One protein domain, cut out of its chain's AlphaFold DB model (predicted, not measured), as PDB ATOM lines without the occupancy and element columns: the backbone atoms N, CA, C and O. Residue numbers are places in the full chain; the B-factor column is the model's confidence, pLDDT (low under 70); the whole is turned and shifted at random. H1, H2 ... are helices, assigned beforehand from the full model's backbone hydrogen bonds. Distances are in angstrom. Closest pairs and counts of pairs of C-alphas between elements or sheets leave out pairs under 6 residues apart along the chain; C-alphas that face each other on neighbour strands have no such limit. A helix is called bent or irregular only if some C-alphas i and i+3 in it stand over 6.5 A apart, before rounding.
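What this domain is: This is residues 6 to 74 of the 406 residues of the protein "Trp4p" of Malassezia vespertilionis (UniProt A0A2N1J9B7). Three helices make a small body with their centres in a triangle: H1 and H4 run side by side the same way, and H2 crosses them steeply, while the short H3 makes the turn from H2 to H4 at one end. From the other end of this body a long loop between H1 and H2 reaches out and folds back, and its tip, residues 22 to 28, sticks out as a free arm that makes much of the length. The printed part has 69 residues with four named helices, in the order H1, H2, H3, H4, and no named strand, and its class is all helix. It is only just loose, close to compact, with a radius of gyration of the C-alphas of 13.6 A, and it is elongated, spanning 45 by 24 by 23 A.

Where its parts are: The printed part begins with H1, residues 6 to 18, whose first C-alpha is at (-19.189, -7.345, -35.465); it is 19.3 A long from first to last C-alpha. H1 is neither bent nor irregular, but only just: C-alphas 7 and 10 are 6.4 A apart. Residues 19 to 37 hold no named element, and C-alpha 26, in this stretch, is at (-18.479, -12.121, 0.171). H2 follows as residues 38 to 49 and is 16.3 A long. H3 is short, residues 51 to 55, with 5.9 A from first to last C-alpha. H4, residues 57 to 72, is the longest helix with 16 residues and 23.5 A, and it ends with C-alpha 72 at (-7.844, 2.548, -16.707). H4 is irregular: C-alphas 58 and 61 are 7.2 A apart, and its line is a rough one.

How they stand to each other: H1 touches H2 with residues 8 to 12 alone, and their closest C-alphas are those of Leu 11 and Leu 44, 6.2 A apart. The two run opposite ways at a steep tilt of 58 degrees. H1 also touches H4, which meets it with residues 62 to 69 alone; the closest C-alphas are those of Leu 12 and Ala 66, 6.2 A apart. H1 and H4 run the same way at a shallow tilt of 26 degrees, with their centres 11.0 A apart. H2 and H4 are close but not clearly touching: their closest C-alphas, those of Leu 48 and Ile 63, are 6.8 A apart. These two run opposite ways at a steep tilt of 47 degrees. H2 and H3 only just touch, with 3 pairs of C-alphas within 8 A, and only at the corner by their link; the closest C-alphas are those of His 47 and Phe 53, 6.2 A apart. H3 and H4 likewise only just touch, with 3 pairs within 8 A, and only at the corner, the closest C-alphas being those of Phe 53 and His 59, 7.1 A apart. H1 and H3 are apart. In H2 and H3 every pair of O i and N i+4 is within hydrogen-bond range, against 7 of 9 pairs in H1 and 10 of 12 in H4.

The domain as a whole: The two C-alphas farthest apart are those of Ser 26 and Thr 51, 45.5 A. The first and last printed C-alphas, those of Ala 6 and Gly 74, are 25.4 A apart. The link from H1 to H2 is long, with 19 residues between them, and its C-alphas lie 9 to 27 A from the mean of all C-alphas. The links from H2 to H3 and from H3 to H4 are tight, with 1 residue each. The printed part has no cut. The mean pLDDT of the printed part is 94.2, and no printed residue is under 70.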
ATOM      1  N   ALA A   6     -19.287  -5.893 -35.586       96.56
ATOM      2  CA  ALA A   6     -19.189  -7.345 -35.465       96.56
ATOM      3  C   ALA A   6     -17.746  -7.795 -35.198       96.56
ATOM      4  O   ALA A   6     -17.532  -8.731 -34.432       96.56
ATOM      5  N   THR A   7     -16.767  -7.090 -35.768       97.06
ATOM      6  CA  THR A   7     -15.334  -7.347 -35.565       97.06
ATOM      7  C   THR A   7     -14.782  -6.633 -34.328       97.06
ATOM      8  O   THR A   7     -13.899  -7.165 -33.662       97.06
ATOM      9  N   PHE A   8     -15.336  -5.473 -33.953       97.94
ATOM     10  CA  PHE A   8     -14.864  -4.694 -32.803       97.94
ATOM     11  C   PHE A   8     -15.378  -5.195 -31.446       97.94
ATOM     12  O   PHE A   8     -14.622  -5.284 -30.477       97.94
ATOM     13  N   LYS A   9     -16.675  -5.519 -31.341       97.31
ATOM     14  CA  LYS A   9     -17.305  -5.881 -30.057       97.31
ATOM     15  C   LYS A   9     -16.661  -7.091 -29.367       97.31
ATOM     16  O   LYS A   9     -16.532  -7.025 -28.143       97.31
ATOM     17  N   PRO A  10     -16.248  -8.164 -30.071       97.81
ATOM     18  CA  PRO A  10     -15.539  -9.275 -29.438       97.81
ATOM     19  C   PRO A  10     -14.228  -8.833 -28.777       97.81
ATOM     20  O   PRO A  10     -13.980  -9.197 -27.628       97.81
ATOM     21  N   LEU A  11     -13.446  -7.981 -29.453       98.00
ATOM     22  CA  LEU A  11     -12.178  -7.451 -28.944       98.00
ATOM     23  C   LEU A  11     -12.398  -6.560 -27.716       98.00
ATOM     24  O   LEU A  11     -11.768  -6.765 -26.682       98.00
ATOM     25  N   LEU A  12     -13.350  -5.621 -27.795       97.69
ATOM     26  CA  LEU A  12     -13.705  -4.763 -26.662       97.69
ATOM     27  C   LEU A  12     -14.213  -5.585 -25.472       97.69
ATOM     28  O   LEU A  12     -13.845  -5.318 -24.331       97.69
ATOM     29  N   THR A  13     -15.046  -6.595 -25.728       97.06
ATOM     30  CA  THR A  13     -15.556  -7.474 -24.673       97.06
ATOM     31  C   THR A  13     -14.394  -8.181 -23.993       97.06
ATOM     32  O   THR A  13     -14.250  -8.053 -22.783       97.06
ATOM     33  N   GLN A  14     -13.522  -8.858 -24.742       96.94
ATOM     34  CA  GLN A  14     -12.360  -9.538 -24.170       96.94
ATOM     35  C   GLN A  14     -11.466  -8.571 -23.375       96.94
ATOM     36  O   GLN A  14     -11.118  -8.888 -22.238       96.94
ATOM     37  N   LEU A  15     -11.190  -7.371 -23.903       95.75
ATOM     38  CA  LEU A  15     -10.438  -6.331 -23.196       95.75
ATOM     39  C   LEU A  15     -11.073  -6.005 -21.835       95.75
ATOM     40  O   LEU A  15     -10.406  -6.106 -20.809       95.75
ATOM     41  N   VAL A  16     -12.375  -5.706 -21.802       95.50
ATOM     42  CA  VAL A  16     -13.116  -5.400 -20.564       95.50
ATOM     43  C   VAL A  16     -13.137  -6.590 -19.603       95.50
ATOM     44  O   VAL A  16     -12.971  -6.416 -18.397       95.50
ATOM     45  N   LEU A  17     -13.365  -7.811 -20.100       95.00
ATOM     46  CA  LEU A  17     -13.464  -8.991 -19.239       95.00
ATOM     47  C   LEU A  17     -12.104  -9.455 -18.697       95.00
ATOM     48  O   LEU A  17     -12.094 -10.206 -17.722       95.00
ATOM     49  N   SER A  18     -10.992  -9.006 -19.285       93.62
ATOM     50  CA  SER A  18      -9.636  -9.266 -18.786       93.62
ATOM     51  C   SER A  18      -9.254  -8.416 -17.567       93.62
ATOM     52  O   SER A  18      -8.318  -8.762 -16.845       93.62
ATOM     53  N   VAL A  19      -9.991  -7.332 -17.296       92.06
ATOM     54  CA  VAL A  19      -9.699  -6.429 -16.176       92.06
ATOM     55  C   VAL A  19     -10.103  -7.080 -14.847       92.06
ATOM     56  O   VAL A  19     -11.266  -7.474 -14.681       92.06
ATOM     57  N   PRO A  20      -9.184  -7.192 -13.868       88.88
ATOM     58  CA  PRO A  20      -9.518  -7.717 -12.554       88.88
ATOM     59  C   PRO A  20     -10.454  -6.765 -11.808       88.88
ATOM     60  O   PRO A  20     -10.220  -5.561 -11.732       88.88
ATOM     61  N   LEU A  21     -11.513  -7.322 -11.223       88.31
ATOM     62  CA  LEU A  21     -12.436  -6.574 -10.373       88.31
ATOM     63  C   LEU A  21     -11.949  -6.574  -8.911       88.31
ATOM     64  O   LEU A  21     -11.314  -7.545  -8.484       88.31
ATOM     65  N   PRO A  22     -12.270  -5.528  -8.122       87.75
ATOM     66  CA  PRO A  22     -11.963  -5.496  -6.695       87.75
ATOM     67  C   PRO A  22     -12.486  -6.740  -5.973       87.75
ATOM     68  O   PRO A  22     -13.579  -7.225  -6.270       87.75
ATOM     69  N   LYS A  23     -11.715  -7.259  -5.007       86.31
ATOM     70  CA  LYS A  23     -12.122  -8.445  -4.240       86.31
ATOM     71  C   LYS A  23     -13.474  -8.184  -3.555       86.31
ATOM     72  O   LYS A  23     -13.603  -7.171  -2.865       86.31
ATOM     73  N   PRO A  24     -14.472  -9.073  -3.717       88.69
ATOM     74  CA  PRO A  24     -15.767  -8.883  -3.085       88.69
ATOM     75  C   PRO A  24     -15.651  -9.132  -1.575       88.69
ATOM     76  O   PRO A  24     -14.814  -9.918  -1.129       88.69
ATOM     77  N   GLN A  25     -16.532  -8.514  -0.787       89.62
ATOM     78  CA  GLN A  25     -16.619  -8.776   0.657       89.62
ATOM     79  C   GLN A  25     -17.159 -10.183   0.969       89.62
ATOM     80  O   GLN A  25     -16.863 -10.748   2.018       89.62
ATOM     81  N   SER A  26     -17.929 -10.769   0.050       89.56
ATOM     82  CA  SER A  26     -18.479 -12.121   0.171       89.56
ATOM     83  C   SER A  26     -18.633 -12.780  -1.198       89.56
ATOM     84  O   SER A  26     -18.948 -12.108  -2.181       89.56
ATOM     85  N   GLY A  27     -18.494 -14.104  -1.249       86.12
ATOM     86  CA  GLY A  27     -18.659 -14.887  -2.474       86.12
ATOM     87  C   GLY A  27     -17.415 -14.910  -3.366       86.12
ATOM     88  O   GLY A  27     -16.325 -14.498  -2.968       86.12
ATOM     89  N   LYS A  28     -17.576 -15.441  -4.580       84.00
ATOM     90  CA  LYS A  28     -16.524 -15.499  -5.601       84.00
ATOM     91  C   LYS A  28     -16.962 -14.668  -6.799       84.00
ATOM     92  O   LYS A  28     -18.043 -14.896  -7.336       84.00
ATOM     93  N   LEU A  29     -16.127 -13.720  -7.218       85.00
ATOM     94  CA  LEU A  29     -16.284 -13.095  -8.529       85.00
ATOM     95  C   LEU A  29     -15.843 -14.069  -9.618       85.00
ATOM     96  O   LEU A  29     -15.101 -15.020  -9.364       85.00
ATOM     97  N   ARG A  30     -16.280 -13.795 -10.846       85.56
ATOM     98  CA  ARG A  30     -15.706 -14.445 -12.023       85.56
ATOM     99  C   ARG A  30     -14.193 -14.214 -12.056       85.56
ATOM    100  O   ARG A  30     -13.722 -13.120 -11.738       85.56
ATOM    101  N   THR A  31     -13.453 -15.225 -12.490       87.88
ATOM    102  CA  THR A  31     -12.042 -15.057 -12.838       87.88
ATOM    103  C   THR A  31     -11.940 -14.103 -14.033       87.88
ATOM    104  O   THR A  31     -12.784 -14.194 -14.933       87.88
ATOM    105  N   PRO A  32     -10.953 -13.190 -14.063       91.31
ATOM    106  CA  PRO A  32     -10.686 -12.388 -15.249       91.31
ATOM    107  C   PRO A  32     -10.472 -13.282 -16.473       91.31
ATOM    108  O   PRO A  32      -9.884 -14.361 -16.373       91.31
ATOM    109  N   GLY A  33     -10.990 -12.839 -17.616       91.75
ATOM    110  CA  GLY A  33     -10.749 -13.492 -18.897       91.75
ATOM    111  C   GLY A  33      -9.291 -13.345 -19.349       91.75
ATOM    112  O   GLY A  33      -8.523 -12.595 -18.741       91.75
ATOM    113  N   PRO A  34      -8.896 -14.037 -20.430       93.56
ATOM    114  CA  PRO A  34      -7.573 -13.856 -21.012       93.56
ATOM    115  C   PRO A  34      -7.395 -12.419 -21.518       93.56
ATOM    116  O   PRO A  34      -8.337 -11.813 -22.038       93.56
ATOM    117  N   GLN A  35      -6.175 -11.891 -21.399       93.56
ATOM    118  CA  GLN A  35      -5.798 -10.630 -22.041       93.56
ATOM    119  C   GLN A  35      -5.872 -10.766 -23.570       93.56
ATOM    120  O   GLN A  35      -5.867 -11.877 -24.105       93.56
ATOM    121  N   LEU A  36      -5.984  -9.639 -24.277       95.81
ATOM    122  CA  LEU A  36      -5.823  -9.629 -25.732       95.81
ATOM    123  C   LEU A  36      -4.384 -10.030 -26.082       95.81
ATOM    124  O   LEU A  36      -3.452  -9.599 -25.405       95.81
ATOM    125  N   SER A  37      -4.203 -10.820 -27.143       96.06
ATOM    126  CA  SER A  37      -2.881 -10.950 -27.767       96.06
ATOM    127  C   SER A  37      -2.475  -9.635 -28.440       96.06
ATOM    128  O   SER A  37      -3.328  -8.784 -28.711       96.06
ATOM    129  N   ASP A  38      -1.193  -9.484 -28.779       94.50
ATOM    130  CA  ASP A  38      -0.711  -8.302 -29.506       94.50
ATOM    131  C   ASP A  38      -1.467  -8.105 -30.826       94.50
ATOM    132  O   ASP A  38      -1.933  -7.007 -31.110       94.50
ATOM    133  N   GLU A  39      -1.693  -9.176 -31.594       96.19
ATOM    134  CA  GLU A  39      -2.471  -9.127 -32.841       96.19
ATOM    135  C   GLU A  39      -3.901  -8.614 -32.606       96.19
ATOM    136  O   GLU A  39      -4.391  -7.748 -33.333       96.19
ATOM    137  N   GLN A  40      -4.566  -9.100 -31.555       97.19
ATOM    138  CA  GLN A  40      -5.914  -8.661 -31.202       97.19
ATOM    139  C   GLN A  40      -5.945  -7.204 -30.716       97.19
ATOM    140  O   GLN A  40      -6.893  -6.477 -31.017       97.19
ATOM    141  N   MET A  41      -4.919  -6.768 -29.977       97.38
ATOM    142  CA  MET A  41      -4.758  -5.375 -29.561       97.38
ATOM    143  C   MET A  41      -4.588  -4.467 -30.779       97.38
ATOM    144  O   MET A  41      -5.312  -3.482 -30.909       97.38
ATOM    145  N   MET A  42      -3.701  -4.823 -31.711       96.75
ATOM    146  CA  MET A  42      -3.490  -4.056 -32.940       96.75
ATOM    147  C   MET A  42      -4.761  -3.986 -33.787       96.75
ATOM    148  O   MET A  42      -5.133  -2.899 -34.222       96.75
ATOM    149  N   ALA A  43      -5.501  -5.091 -33.914       97.62
ATOM    150  CA  ALA A  43      -6.794  -5.093 -34.591       97.62
ATOM    151  C   ALA A  43      -7.813  -4.160 -33.911       97.62
ATOM    152  O   ALA A  43      -8.560  -3.460 -34.596       97.62
ATOM    153  N   LEU A  44      -7.856  -4.102 -32.574       97.81
ATOM    154  CA  LEU A  44      -8.716  -3.162 -31.843       97.81
ATOM    155  C   LEU A  44      -8.318  -1.707 -32.136       97.81
ATOM    156  O   LEU A  44      -9.187  -0.873 -32.391       97.81
ATOM    157  N   LEU A  45      -7.018  -1.405 -32.136       97.38
ATOM    158  CA  LEU A  45      -6.483  -0.070 -32.422       97.38
ATOM    159  C   LEU A  45      -6.687   0.344 -33.887       97.38
ATOM    160  O   LEU A  45      -6.924   1.521 -34.168       97.38
ATOM    161  N   ASP A  46      -6.665  -0.610 -34.817       97.31
ATOM    162  CA  ASP A  46      -6.967  -0.364 -36.226       97.31
ATOM    163  C   ASP A  46      -8.409   0.128 -36.407       97.31
ATOM    164  O   ASP A  46      -8.627   1.093 -37.132       97.31
ATOM    165  N   HIS A  47      -9.382  -0.418 -35.666       97.25
ATOM    166  CA  HIS A  47     -10.747   0.130 -35.661       97.25
ATOM    167  C   HIS A  47     -10.790   1.557 -35.099       97.25
ATOM    168  O   HIS A  47     -11.493   2.412 -35.630       97.25
ATOM    169  N   LEU A  48     -10.035   1.833 -34.028       96.19
ATOM    170  CA  LEU A  48      -9.987   3.163 -33.405       96.19
ATOM    171  C   LEU A  48      -9.314   4.221 -34.288       96.19
ATOM    172  O   LEU A  48      -9.436   5.410 -34.002       96.19
ATOM    173  N   THR A  49      -8.614   3.805 -35.339       94.62
ATOM    174  CA  THR A  49      -7.949   4.686 -36.305       94.62
ATOM    175  C   THR A  49      -8.538   4.571 -37.709       94.62
ATOM    176  O   THR A  49      -8.090   5.269 -38.613       94.62
ATOM    177  N   ASP A  50      -9.552   3.734 -37.915       94.56
ATOM    178  CA  ASP A  50     -10.245   3.621 -39.191       94.56
ATOM    179  C   ASP A  50     -11.259   4.758 -39.363       94.56
ATOM    180  O   ASP A  50     -12.097   5.032 -38.501       94.56
ATOM    181  N   THR A  51     -11.194   5.436 -40.500       90.88
ATOM    182  CA  THR A  51     -11.963   6.659 -40.765       90.88
ATOM    183  C   THR A  51     -13.449   6.363 -40.971       90.88
ATOM    184  O   THR A  51     -14.306   7.156 -40.576       90.88
ATOM    185  N   THR A  52     -13.788   5.191 -41.513       93.00
ATOM    186  CA  THR A  52     -15.180   4.761 -41.710       93.00
ATOM    187  C   THR A  52     -15.804   4.335 -40.383       93.00
ATOM    188  O   THR A  52     -16.925   4.722 -40.053       93.00
ATOM    189  N   PHE A  53     -15.063   3.582 -39.572       95.38
ATOM    190  CA  PHE A  53     -15.519   3.121 -38.271       95.38
ATOM    191  C   PHE A  53     -15.708   4.280 -37.291       95.38
ATOM    192  O   PHE A  53     -16.718   4.320 -36.588       95.38
ATOM    193  N   THR A  54     -14.764   5.222 -37.251       94.06
ATOM    194  CA  THR A  54     -14.782   6.355 -36.310       94.06
ATOM    195  C   THR A  54     -15.750   7.469 -36.702       94.06
ATOM    196  O   THR A  54     -16.226   8.186 -35.822       94.06
ATOM    197  N   SER A  55     -16.097   7.600 -37.986       92.75
ATOM    198  CA  SER A  55     -17.100   8.567 -38.458       92.75
ATOM    199  C   SER A  55     -18.547   8.132 -38.214       92.75
ATOM    200  O   SER A  55     -19.456   8.965 -38.241       92.75
ATOM    201  N   ASN A  56     -18.788   6.851 -37.926       94.69
ATOM    202  CA  ASN A  56     -20.124   6.365 -37.618       94.69
ATOM    203  C   ASN A  56     -20.514   6.694 -36.168       94.69
ATOM    204  O   ASN A  56     -20.051   6.067 -35.213       94.69
ATOM    205  N   LEU A  57     -21.450   7.632 -36.002       92.06
ATOM    206  CA  LEU A  57     -21.926   8.078 -34.689       92.06
ATOM    207  C   LEU A  57     -22.481   6.944 -33.814       92.06
ATOM    208  O   LEU A  57     -22.342   7.010 -32.590       92.06
ATOM    209  N   ALA A  58     -23.039   5.880 -34.405       94.88
ATOM    210  CA  ALA A  58     -23.527   4.718 -33.661       94.88
ATOM    211  C   ALA A  58     -22.400   3.953 -32.940       94.88
ATOM    212  O   ALA A  58     -22.664   3.181 -32.017       94.88
ATOM    213  N   HIS A  59     -21.139   4.164 -33.332       97.00
ATOM    214  CA  HIS A  59     -19.972   3.536 -32.716       97.00
ATOM    215  C   HIS A  59     -19.396   4.354 -31.549       97.00
ATOM    216  O   HIS A  59     -18.577   3.834 -30.792       97.00
ATOM    217  N   SER A  60     -19.844   5.596 -31.335       95.75
ATOM    218  CA  SER A  60     -19.267   6.510 -30.333       95.75
ATOM    219  C   SER A  60     -19.192   5.904 -28.929       95.75
ATOM    220  O   SER A  60     -18.171   6.022 -28.254       95.75
ATOM    221  N   ALA A  61     -20.242   5.190 -28.504       95.81
ATOM    222  CA  ALA A  61     -20.291   4.552 -27.188       95.81
ATOM    223  C   ALA A  61     -19.233   3.447 -27.026       95.81
ATOM    224  O   ALA A  61     -18.592   3.347 -25.978       95.81
ATOM    225  N   VAL A  62     -19.018   2.625 -28.060       96.88
ATOM    226  CA  VAL A  62     -18.026   1.539 -28.001       96.88
ATOM    227  C   VAL A  62     -16.599   2.073 -28.137       96.88
ATOM    228  O   VAL A  62     -15.708   1.570 -27.458       96.88
ATOM    229  N   ILE A  63     -16.392   3.132 -28.929       97.56
ATOM    230  CA  ILE A  63     -15.109   3.844 -29.032       97.56
ATOM    231  C   ILE A  63     -14.745   4.456 -27.675       97.56
ATOM    232  O   ILE A  63     -13.664   4.195 -27.152       97.56
ATOM    233  N   GLY A  64     -15.664   5.212 -27.066       97.12
ATOM    234  CA  GLY A  64     -15.453   5.810 -25.747       97.12
ATOM    235  C   GLY A  64     -15.181   4.764 -24.664       97.12
ATOM    236  O   GLY A  64     -14.271   4.936 -23.852       97.12
ATOM    237  N   SER A  65     -15.897   3.636 -24.702       97.06
ATOM    238  CA  SER A  65     -15.660   2.507 -23.790       97.06
ATOM    239  C   SER A  65     -14.254   1.929 -23.951       97.06
ATOM    240  O   SER A  65     -13.561   1.737 -22.957       97.06
ATOM    241  N   ALA A  66     -13.799   1.699 -25.187       97.81
ATOM    242  CA  ALA A  66     -12.456   1.186 -25.447       97.81
ATOM    243  C   ALA A  66     -11.369   2.138 -24.934       97.81
ATOM    244  O   ALA A  66     -10.468   1.704 -24.219       97.81
ATOM    245  N   LEU A  67     -11.485   3.437 -25.229       97.44
ATOM    246  CA  LEU A  67     -10.538   4.451 -24.751       97.44
ATOM    247  C   LEU A  67     -10.501   4.535 -23.222       97.44
ATOM    248  O   LEU A  67      -9.425   4.669 -22.643       97.44
ATOM    249  N   THR A  68     -11.658   4.409 -22.569       97.19
ATOM    250  CA  THR A  68     -11.753   4.378 -21.103       97.19
ATOM    251  C   THR A  68     -11.019   3.170 -20.538       97.19
ATOM    252  O   THR A  68     -10.216   3.313 -19.620       97.19
ATOM    253  N   VAL A  69     -11.253   1.982 -21.101       96.31
ATOM    254  CA  VAL A  69     -10.627   0.756 -20.602       96.31
ATOM    255  C   VAL A  69      -9.116   0.826 -20.784       96.31
ATOM    256  O   VAL A  69      -8.414   0.656 -19.794       96.31
ATOM    257  N   LEU A  70      -8.632   1.185 -21.981       96.75
ATOM    258  CA  LEU A  70      -7.200   1.349 -22.267       96.75
ATOM    259  C   LEU A  70      -6.512   2.292 -21.272       96.75
ATOM    260  O   LEU A  70      -5.424   1.978 -20.795       96.75
ATOM    261  N   ARG A  71      -7.167   3.406 -20.919       95.38
ATOM    262  CA  ARG A  71      -6.687   4.348 -19.901       95.38
ATOM    263  C   ARG A  71      -6.653   3.719 -18.511       95.38
ATOM    264  O   ARG A  71      -5.637   3.778 -17.829       95.38
ATOM    265  N   THR A  72      -7.754   3.117 -18.066       94.19
ATOM    266  CA  THR A  72      -7.844   2.548 -16.707       94.19
ATOM    267  C   THR A  72      -6.933   1.340 -16.486       94.19
ATOM    268  O   THR A  72      -6.559   1.067 -15.349       94.19
ATOM    269  N   THR A  73      -6.554   0.630 -17.553       92.56
ATOM    270  CA  THR A  73      -5.603  -0.488 -17.502       92.56
ATOM    271  C   THR A  73      -4.155  -0.058 -17.735       92.56
ATOM    272  O   THR A  73      -3.258  -0.888 -17.599       92.56
ATOM    273  N   GLY A  74      -3.912   1.204 -18.110       92.50
ATOM    274  CA  GLY A  74      -2.594   1.718 -18.494       92.50
ATOM    275  C   GLY A  74      -2.062   1.151 -19.814       92.50
ATOM    276  O   GLY A  74      -0.892   1.329 -20.138       92.50
TER     277      GLY A  74